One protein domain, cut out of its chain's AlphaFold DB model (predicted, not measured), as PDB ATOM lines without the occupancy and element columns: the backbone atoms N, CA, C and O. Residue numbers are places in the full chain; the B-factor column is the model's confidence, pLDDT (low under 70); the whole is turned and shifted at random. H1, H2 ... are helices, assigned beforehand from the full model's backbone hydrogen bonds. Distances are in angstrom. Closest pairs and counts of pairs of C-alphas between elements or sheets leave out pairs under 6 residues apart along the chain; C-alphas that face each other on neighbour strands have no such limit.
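This is residues 182 to 240 of the 243 residues of the protein "ThiF domain-containing protein" of Aegilops tauschii subsp. strangulata (UniProt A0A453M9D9). The longer helix H3 makes the middle of a loosely joined set of helices; H1 packs crosswise on its first part, and short H2 lies beyond its first end. After H3, residues 220 to 227 fold back to H4, beside its far half. The 59 printed residues hold four named helices, H1 to H4 in chain order, and no named strand: all helix, only just compact, close to loose, with a radius of gyration of the C-alphas of 12.2 A and spans of 33 by 26 by 15 A.

H1, residues 182 to 189, begins at C-alpha 182 (53.073, 77.156, -44.850) and is 10.5 A long. H2 is residues 197 to 201, 6.3 A; H3 is residues 205 to 219, 21.1 A. H4, residues 228 to 233, 8.8 A, ends at C-alpha 233 (29.454, 69.226, -32.880).

H1 touches H3, about perpendicular at 88 degrees; the closest C-alphas, of Ala 187 and Val 207, are 5.1 A apart. H3 touches H1 with residues 207 to 211 alone. H2 and H4 touch no helix. In H1, H2, H3 and H4 every O i to N i+4 pair is within hydrogen-bond range.

The C-alphas farthest apart, of Asp 196 and Thr 227, are 33.9 A apart. The printed part has no cut and no long link. Residues 237 to 240 have pLDDT under 70.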
ATOM      1  N   GLU A 182      52.089  77.251 -45.923       95.88
ATOM      2  CA  GLU A 182      53.073  77.156 -44.850       95.88
ATOM      3  C   GLU A 182      52.399  76.898 -43.494       95.88
ATOM      4  O   GLU A 182      52.885  76.080 -42.717       95.88
ATOM      5  N   LEU A 183      51.236  77.509 -43.225       94.06
ATOM      6  CA  LEU A 183      50.458  77.239 -42.010       94.06
ATOM      7  C   LEU A 183      49.923  75.803 -41.992       94.06
ATOM      8  O   LEU A 183      50.000  75.134 -40.963       94.06
ATOM      9  N   LYS A 184      49.427  75.304 -43.131       91.81
ATOM     10  CA  LYS A 184      48.993  73.903 -43.264       91.81
ATOM     11  C   LYS A 184      50.155  72.937 -43.037       91.81
ATOM     12  O   LYS A 184      50.004  71.956 -42.317       91.81
ATOM     13  N   GLN A 185      51.316  73.207 -43.635       94.44
ATOM     14  CA  GLN A 185      52.517  72.385 -43.463       94.44
ATOM     15  C   GLN A 185      53.000  72.387 -42.008       94.44
ATOM     16  O   GLN A 185      53.254  71.321 -41.451       94.44
ATOM     17  N   PHE A 186      53.052  73.560 -41.372       94.19
ATOM     18  CA  PHE A 186      53.404  73.692 -39.962       94.19
ATOM     19  C   PHE A 186      52.437  72.912 -39.067       94.19
ATOM     20  O   PHE A 186      52.870  72.095 -38.258       94.19
ATOM     21  N   ALA A 187      51.126  73.079 -39.259       92.69
ATOM     22  CA  ALA A 187      50.129  72.353 -38.481       92.69
ATOM     23  C   ALA A 187      50.229  70.829 -38.677       92.69
ATOM     24  O   ALA A 187      50.039  70.077 -37.726       92.69
ATOM     25  N   LYS A 188      50.555  70.363 -39.891       90.94
ATOM     26  CA  LYS A 188      50.772  68.937 -40.202       90.94
ATOM     27  C   LYS A 188      52.048  68.363 -39.595       90.94
ATOM     28  O   LYS A 188      52.096  67.159 -39.368       90.94
ATOM     29  N   SER A 189      53.059  69.195 -39.346       91.38
ATOM     30  CA  SER A 189      54.316  68.762 -38.720       91.38
ATOM     31  C   SER A 189      54.164  68.391 -37.242       91.38
ATOM     32  O   SER A 189      55.018  67.697 -36.698       91.38
ATOM     33  N   ILE A 190      53.078  68.833 -36.602       88.62
ATOM     34  CA  ILE A 190      52.785  68.576 -35.194       88.62
ATOM     35  C   ILE A 190      51.745  67.458 -35.104       88.62
ATOM     36  O   ILE A 190      50.636  67.573 -35.638       88.62
ATOM     37  N   ASP A 191      52.090  66.383 -34.397       84.50
ATOM     38  CA  ASP A 191      51.135  65.327 -34.089       84.50
ATOM     39  C   ASP A 191      50.227  65.751 -32.927       84.50
ATOM     40  O   ASP A 191      50.631  65.806 -31.768       84.50
ATOM     41  N   ILE A 192      48.970  66.058 -33.246       82.56
ATOM     42  CA  ILE A 192      47.956  66.432 -32.251       82.56
ATOM     43  C   ILE A 192      47.463  65.238 -31.415       82.56
ATOM     44  O   ILE A 192      46.760  65.446 -30.427       82.56
ATOM     45  N   CYS A 193      47.800  64.008 -31.816       79.69
ATOM     46  CA  CYS A 193      47.433  62.767 -31.140       79.69
ATOM     47  C   CYS A 193      48.586  62.191 -30.294       79.69
ATOM     48  O   CYS A 193      48.508  61.029 -29.883       79.69
ATOM     49  N   ASP A 194      49.641  62.974 -30.034       79.50
ATOM     50  CA  ASP A 194      50.757  62.537 -29.197       79.50
ATOM     51  C   ASP A 194      50.256  62.108 -27.802       79.50
ATOM     52  O   ASP A 194      49.413  62.756 -27.166       79.50
ATOM     53  N   LYS A 195      50.763  60.962 -27.343       76.81
ATOM     54  CA  LYS A 195      50.425  60.362 -26.049       76.81
ATOM     55  C   LYS A 195      51.212  60.994 -24.904       76.81
ATOM     56  O   LYS A 195      50.846  60.791 -23.746       76.81
ATOM     57  N   ASP A 196      52.268  61.750 -25.202       86.12
ATOM     58  CA  ASP A 196      52.968  62.549 -24.207       86.12
ATOM     59  C   ASP A 196      52.099  63.743 -23.770       86.12
ATOM     60  O   ASP A 196      51.865  64.714 -24.496       86.12
ATOM     61  N   ALA A 197      51.637  63.679 -22.520       81.75
ATOM     62  CA  ALA A 197      50.808  64.707 -21.906       81.75
ATOM     63  C   ALA A 197      51.497  66.081 -21.824       81.75
ATOM     64  O   ALA A 197      50.810  67.104 -21.746       81.75
ATOM     65  N   VAL A 198      52.833  66.129 -21.807       84.56
ATOM     66  CA  VAL A 198      53.591  67.384 -21.781       84.56
ATOM     67  C   VAL A 198      53.549  68.046 -23.154       84.56
ATOM     68  O   VAL A 198      53.246  69.237 -23.234       84.56
ATOM     69  N   VAL A 199      53.787  67.286 -24.225       82.75
ATOM     70  CA  VAL A 199      53.761  67.783 -25.613       82.75
ATOM     71  C   VAL A 199      52.367  68.295 -25.976       82.75
ATOM     72  O   VAL A 199      52.217  69.408 -26.487       82.75
ATOM     73  N   HIS A 200      51.326  67.547 -25.604       81.38
ATOM     74  CA  HIS A 200      49.949  67.940 -25.882       81.38
ATOM     75  C   HIS A 200      49.559  69.278 -25.226       81.38
ATOM     76  O   HIS A 200      49.010  70.162 -25.882       81.38
ATOM     77  N   LYS A 201      49.893  69.480 -23.942       85.81
ATOM     78  CA  LYS A 201      49.557  70.717 -23.204       85.81
ATOM     79  C   LYS A 201      50.229  71.976 -23.755       85.81
ATOM     80  O   LYS A 201      49.703  73.066 -23.557       85.81
ATOM     81  N   HIS A 202      51.376  71.833 -24.411       88.00
ATOM     82  CA  HIS A 202      52.110  72.954 -25.001       88.00
ATOM     83  C   HIS A 202      51.789  73.159 -26.487       88.00
ATOM     84  O   HIS A 202      52.372  74.039 -27.121       88.00
ATOM     85  N   THR A 203      50.856  72.386 -27.055       88.62
ATOM     86  CA  THR A 203      50.449  72.554 -28.451       88.62
ATOM     87  C   THR A 203      49.621  73.838 -28.598       88.62
ATOM     88  O   THR A 203      48.594  73.981 -27.929       88.62
ATOM     89  N   PRO A 204      50.011  74.787 -29.474       91.94
ATOM     90  CA  PRO A 204      49.243  76.008 -29.689       91.94
ATOM     91  C   PRO A 204      47.820  75.692 -30.153       91.94
ATOM     92  O   PRO A 204      47.625  74.933 -31.104       91.94
ATOM     93  N   TYR A 205      46.815  76.319 -29.538       90.19
ATOM     94  CA  TYR A 205      45.407  76.031 -29.844       90.19
ATOM     95  C   TYR A 205      45.060  76.240 -31.333       90.19
ATOM     96  O   TYR A 205      44.215  75.534 -31.874       90.19
ATOM     97  N   ILE A 206      45.745  77.166 -32.017       92.38
ATOM     98  CA  ILE A 206      45.581  77.427 -33.455       92.38
ATOM     99  C   ILE A 206      45.916  76.173 -34.277       92.38
ATOM    100  O   ILE A 206      45.186  75.847 -35.208       92.38
ATOM    101  N   VAL A 207      46.970  75.434 -33.914       91.81
ATOM    102  CA  VAL A 207      47.361  74.185 -34.593       91.81
ATOM    103  C   VAL A 207      46.264  73.137 -34.443       91.81
ATOM    104  O   VAL A 207      45.870  72.515 -35.429       91.81
ATOM    105  N   ILE A 208      45.722  72.995 -33.229       89.81
ATOM    106  CA  ILE A 208      44.598  72.094 -32.952       89.81
ATOM    107  C   ILE A 208      43.410  72.472 -33.847       89.81
ATOM    108  O   ILE A 208      42.882  71.618 -34.552       89.81
ATOM    109  N   LEU A 209      43.039  73.755 -33.897       90.62
ATOM    110  CA  LEU A 209      41.919  74.227 -34.713       90.62
ATOM    111  C   LEU A 209      42.123  73.985 -36.213       90.62
ATOM    112  O   LEU A 209      41.183  73.541 -36.861       90.62
ATOM    113  N   VAL A 210      43.319  74.224 -36.763       92.06
ATOM    114  CA  VAL A 210      43.612  73.946 -38.183       92.06
ATOM    115  C   VAL A 210      43.471  72.453 -38.480       92.06
ATOM    116  O   VAL A 210      42.814  72.082 -39.448       92.06
ATOM    117  N   ARG A 211      44.033  71.582 -37.635       89.62
ATOM    118  CA  ARG A 211      43.987  70.126 -37.843       89.62
ATOM    119  C   ARG A 211      42.583  69.553 -37.666       89.62
ATOM    120  O   ARG A 211      42.200  68.657 -38.412       89.62
ATOM    121  N   LEU A 212      41.804  70.071 -36.717       88.62
ATOM    122  CA  LEU A 212      40.398  69.696 -36.555       88.62
ATOM    123  C   LEU A 212      39.528  70.224 -37.696       88.62
ATOM    124  O   LEU A 212      38.644  69.508 -38.151       88.62
ATOM    125  N   ALA A 213      39.790  71.439 -38.185       89.75
ATOM    126  CA  ALA A 213      39.104  71.996 -39.346       89.75
ATOM    127  C   ALA A 213      39.387  71.181 -40.617       89.75
ATOM    128  O   ALA A 213      38.450  70.905 -41.357       89.75
ATOM    129  N   GLU A 214      40.633  70.737 -40.836       88.31
ATOM    130  CA  GLU A 214      40.982  69.801 -41.918       88.31
ATOM    131  C   GLU A 214      40.205  68.485 -41.781       88.31
ATOM    132  O   GLU A 214      39.507  68.095 -42.710       88.31
ATOM    133  N   LYS A 215      40.234  67.848 -40.599       87.94
ATOM    134  CA  LYS A 215      39.484  66.602 -40.347       87.94
ATOM    135  C   LYS A 215      37.979  66.762 -40.572       87.94
ATOM    136  O   LYS A 215      37.334  65.863 -41.101       87.94
ATOM    137  N   TRP A 216      37.409  67.886 -40.141       90.12
ATOM    138  CA  TRP A 216      35.997  68.185 -40.350       90.12
ATOM    139  C   TRP A 216      35.688  68.352 -41.838       90.12
ATOM    140  O   TRP A 216      34.730  67.757 -42.324       90.12
ATOM    141  N   ALA A 217      36.506  69.129 -42.549       89.44
ATOM    142  CA  ALA A 217      36.351  69.381 -43.975       89.44
ATOM    143  C   ALA A 217      36.461  68.083 -44.792       89.44
ATOM    144  O   ALA A 217      35.637  67.862 -45.674       89.44
ATOM    145  N   ASP A 218      37.396  67.192 -44.448       88.62
ATOM    146  CA  ASP A 218      37.535  65.870 -45.076       88.62
ATOM    147  C   ASP A 218      36.258  65.014 -44.924       88.62
ATOM    148  O   ASP A 218      35.949  64.204 -45.797       88.62
ATOM    149  N   ALA A 219      35.491  65.204 -43.842       89.25
ATOM    150  CA  ALA A 219      34.241  64.488 -43.571       89.25
ATOM    151  C   ALA A 219      32.970  65.187 -44.103       89.25
ATOM    152  O   ALA A 219      31.907  64.572 -44.110       89.25
ATOM    153  N   HIS A 220      33.060  66.453 -44.524       90.25
ATOM    154  CA  HIS A 220      31.914  67.294 -44.909       90.25
ATOM    155  C   HIS A 220      32.148  68.009 -46.251       90.25
ATOM    156  O   HIS A 220      31.866  69.199 -46.386       90.25
ATOM    157  N   ASP A 221      32.704  67.300 -47.238       88.19
ATOM    158  CA  ASP A 221      32.897  67.790 -48.615       88.19
ATOM    159  C   ASP A 221      33.646  69.136 -48.710       88.19
ATOM    160  O   ASP A 221      33.330  70.014 -49.518       88.19
ATOM    161  N   GLY A 222      34.647  69.328 -47.851       84.81
ATOM    162  CA  GLY A 222      35.462  70.540 -47.804       84.81
ATOM    163  C   GLY A 222      34.821  71.726 -47.074       84.81
ATOM    164  O   GLY A 222      35.421  72.801 -47.038       84.81
ATOM    165  N   GLN A 223      33.624  71.571 -46.499       87.81
ATOM    166  CA  GLN A 223      32.903  72.649 -45.817       87.81
ATOM    167  C   GLN A 223      33.297  72.773 -44.344       87.81
ATOM    168  O   GLN A 223      33.558  71.784 -43.663       87.81
ATOM    169  N   LEU A 224      33.290  74.006 -43.829       90.19
ATOM    170  CA  LEU A 224      33.515  74.298 -42.411       90.19
ATOM    171  C   LEU A 224      32.193  74.432 -41.637       90.19
ATOM    172  O   LEU A 224      31.168  74.760 -42.237       90.19
ATOM    173  N   PRO A 225      32.210  74.268 -40.298       90.88
ATOM    174  CA  PRO A 225      31.023  74.417 -39.461       90.88
ATOM    175  C   PRO A 225      30.380  75.804 -39.596       90.88
ATOM    176  O   PRO A 225      30.927  76.828 -39.168       90.88
ATOM    177  N   SER A 226      29.170  75.838 -40.137       90.88
ATOM    178  CA  SER A 226      28.421  77.052 -40.446       90.88
ATOM    179  C   SER A 226      27.274  77.272 -39.454       90.88
ATOM    180  O   SER A 226      27.138  78.366 -38.883       90.88
ATOM    181  N   THR A 227      26.503  76.220 -39.163       93.25
ATOM    182  CA  THR A 227      25.323  76.291 -38.296       93.25
ATOM    183  C   THR A 227      25.696  76.249 -36.814       93.25
ATOM    184  O   THR A 227      26.779  75.822 -36.410       93.25
ATOM    185  N   ARG A 228      24.786  76.705 -35.941       89.25
ATOM    186  CA  ARG A 228      24.992  76.600 -34.483       89.25
ATOM    187  C   ARG A 228      25.133  75.148 -34.026       89.25
ATOM    188  O   ARG A 228      25.838  74.904 -33.051       89.25
ATOM    189  N   GLN A 229      24.456  74.221 -34.698       90.44
ATOM    190  CA  GLN A 229      24.543  72.797 -34.404       90.44
ATOM    191  C   GLN A 229      25.910  72.241 -34.817       90.44
ATOM    192  O   GLN A 229      26.615  71.728 -33.954       90.44
ATOM    193  N   GLU A 230      26.347  72.475 -36.056       90.06
ATOM    194  CA  GLU A 230      27.680  72.067 -36.532       90.06
ATOM    195  C   GLU A 230      28.792  72.654 -35.659       90.06
ATOM    196  O   GLU A 230      29.727  71.964 -35.274       90.06
ATOM    197  N   LYS A 231      28.676  73.924 -35.248       89.62
ATOM    198  CA  LYS A 231      29.647  74.550 -34.335       89.62
ATOM    199  C   LYS A 231      29.658  73.920 -32.942       89.62
ATOM    200  O   LYS A 231      30.672  74.018 -32.256       89.62
ATOM    201  N   ARG A 232      28.550  73.327 -32.482       88.06
ATOM    202  CA  ARG A 232      28.510  72.561 -31.223       88.06
ATOM    203  C   ARG A 232      29.128  71.181 -31.404       88.06
ATOM    204  O   ARG A 232      29.853  70.753 -30.518       88.06
ATOM    205  N   GLU A 233      28.876  70.529 -32.532       87.38
ATOM    206  CA  GLU A 233      29.454  69.226 -32.880       87.38
ATOM    207  C   GLU A 233      30.972  69.328 -33.066       87.38
ATOM    208  O   GLU A 233      31.717  68.567 -32.456       87.38
ATOM    209  N   PHE A 234      31.438  70.361 -33.771       86.44
ATOM    210  CA  PHE A 234      32.854  70.688 -33.943       86.44
ATOM    211  C   PHE A 234      33.579  70.997 -32.625       86.44
ATOM    212  O   PHE A 234      34.782  70.805 -32.530       86.44
ATOM    213  N   LYS A 235      32.863  71.489 -31.607       83.06
ATOM    214  CA  LYS A 235      33.399  71.708 -30.249       83.06
ATOM    215  C   LYS A 235      33.225  70.494 -29.332       83.06
ATOM    216  O   LYS A 235      33.714  70.509 -28.206       83.06
ATOM    217  N   GLY A 236      32.442  69.505 -29.758       71.88
ATOM    218  CA  GLY A 236      32.026  68.374 -28.940       71.88
ATOM    219  C   GLY A 236      33.160  67.373 -28.697       71.88
ATOM    220  O   GLY A 236      34.179  67.416 -29.379       71.88
ATOM    221  N   PRO A 237      32.992  66.429 -27.759       55.94
ATOM    222  CA  PRO A 237      34.033  65.472 -27.371       55.94
ATOM    223  C   PRO A 237      34.570  64.617 -28.531       55.94
ATOM    224  O   PRO A 237      35.737  64.251 -28.505       55.94
ATOM    225  N   ASN A 238      33.784  64.394 -29.592       49.81
ATOM    226  CA  ASN A 238      34.214  63.672 -30.801       49.81
ATOM    227  C   ASN A 238      35.226  64.448 -31.672       49.81
ATOM    228  O   ASN A 238      35.795  63.886 -32.601       49.81
ATOM    229  N   SER A 239      35.438  65.738 -31.394       50.50
ATOM    230  CA  SER A 239      36.505  66.555 -31.993       50.50
ATOM    231  C   SER A 239      37.804  66.513 -31.178       50.50
ATOM    232  O   SER A 239      38.840  66.980 -31.640       50.50
ATOM    233  N   SER A 240      37.776  65.943 -29.969       48.22
ATOM    234  CA  SER A 240      38.977  65.710 -29.172       48.22
ATOM    235  C   SER A 240      39.719  64.491 -29.726       48.22
ATOM    236  O   SER A 240      39.086  63.459 -29.941       48.22
TER     237      SER A 240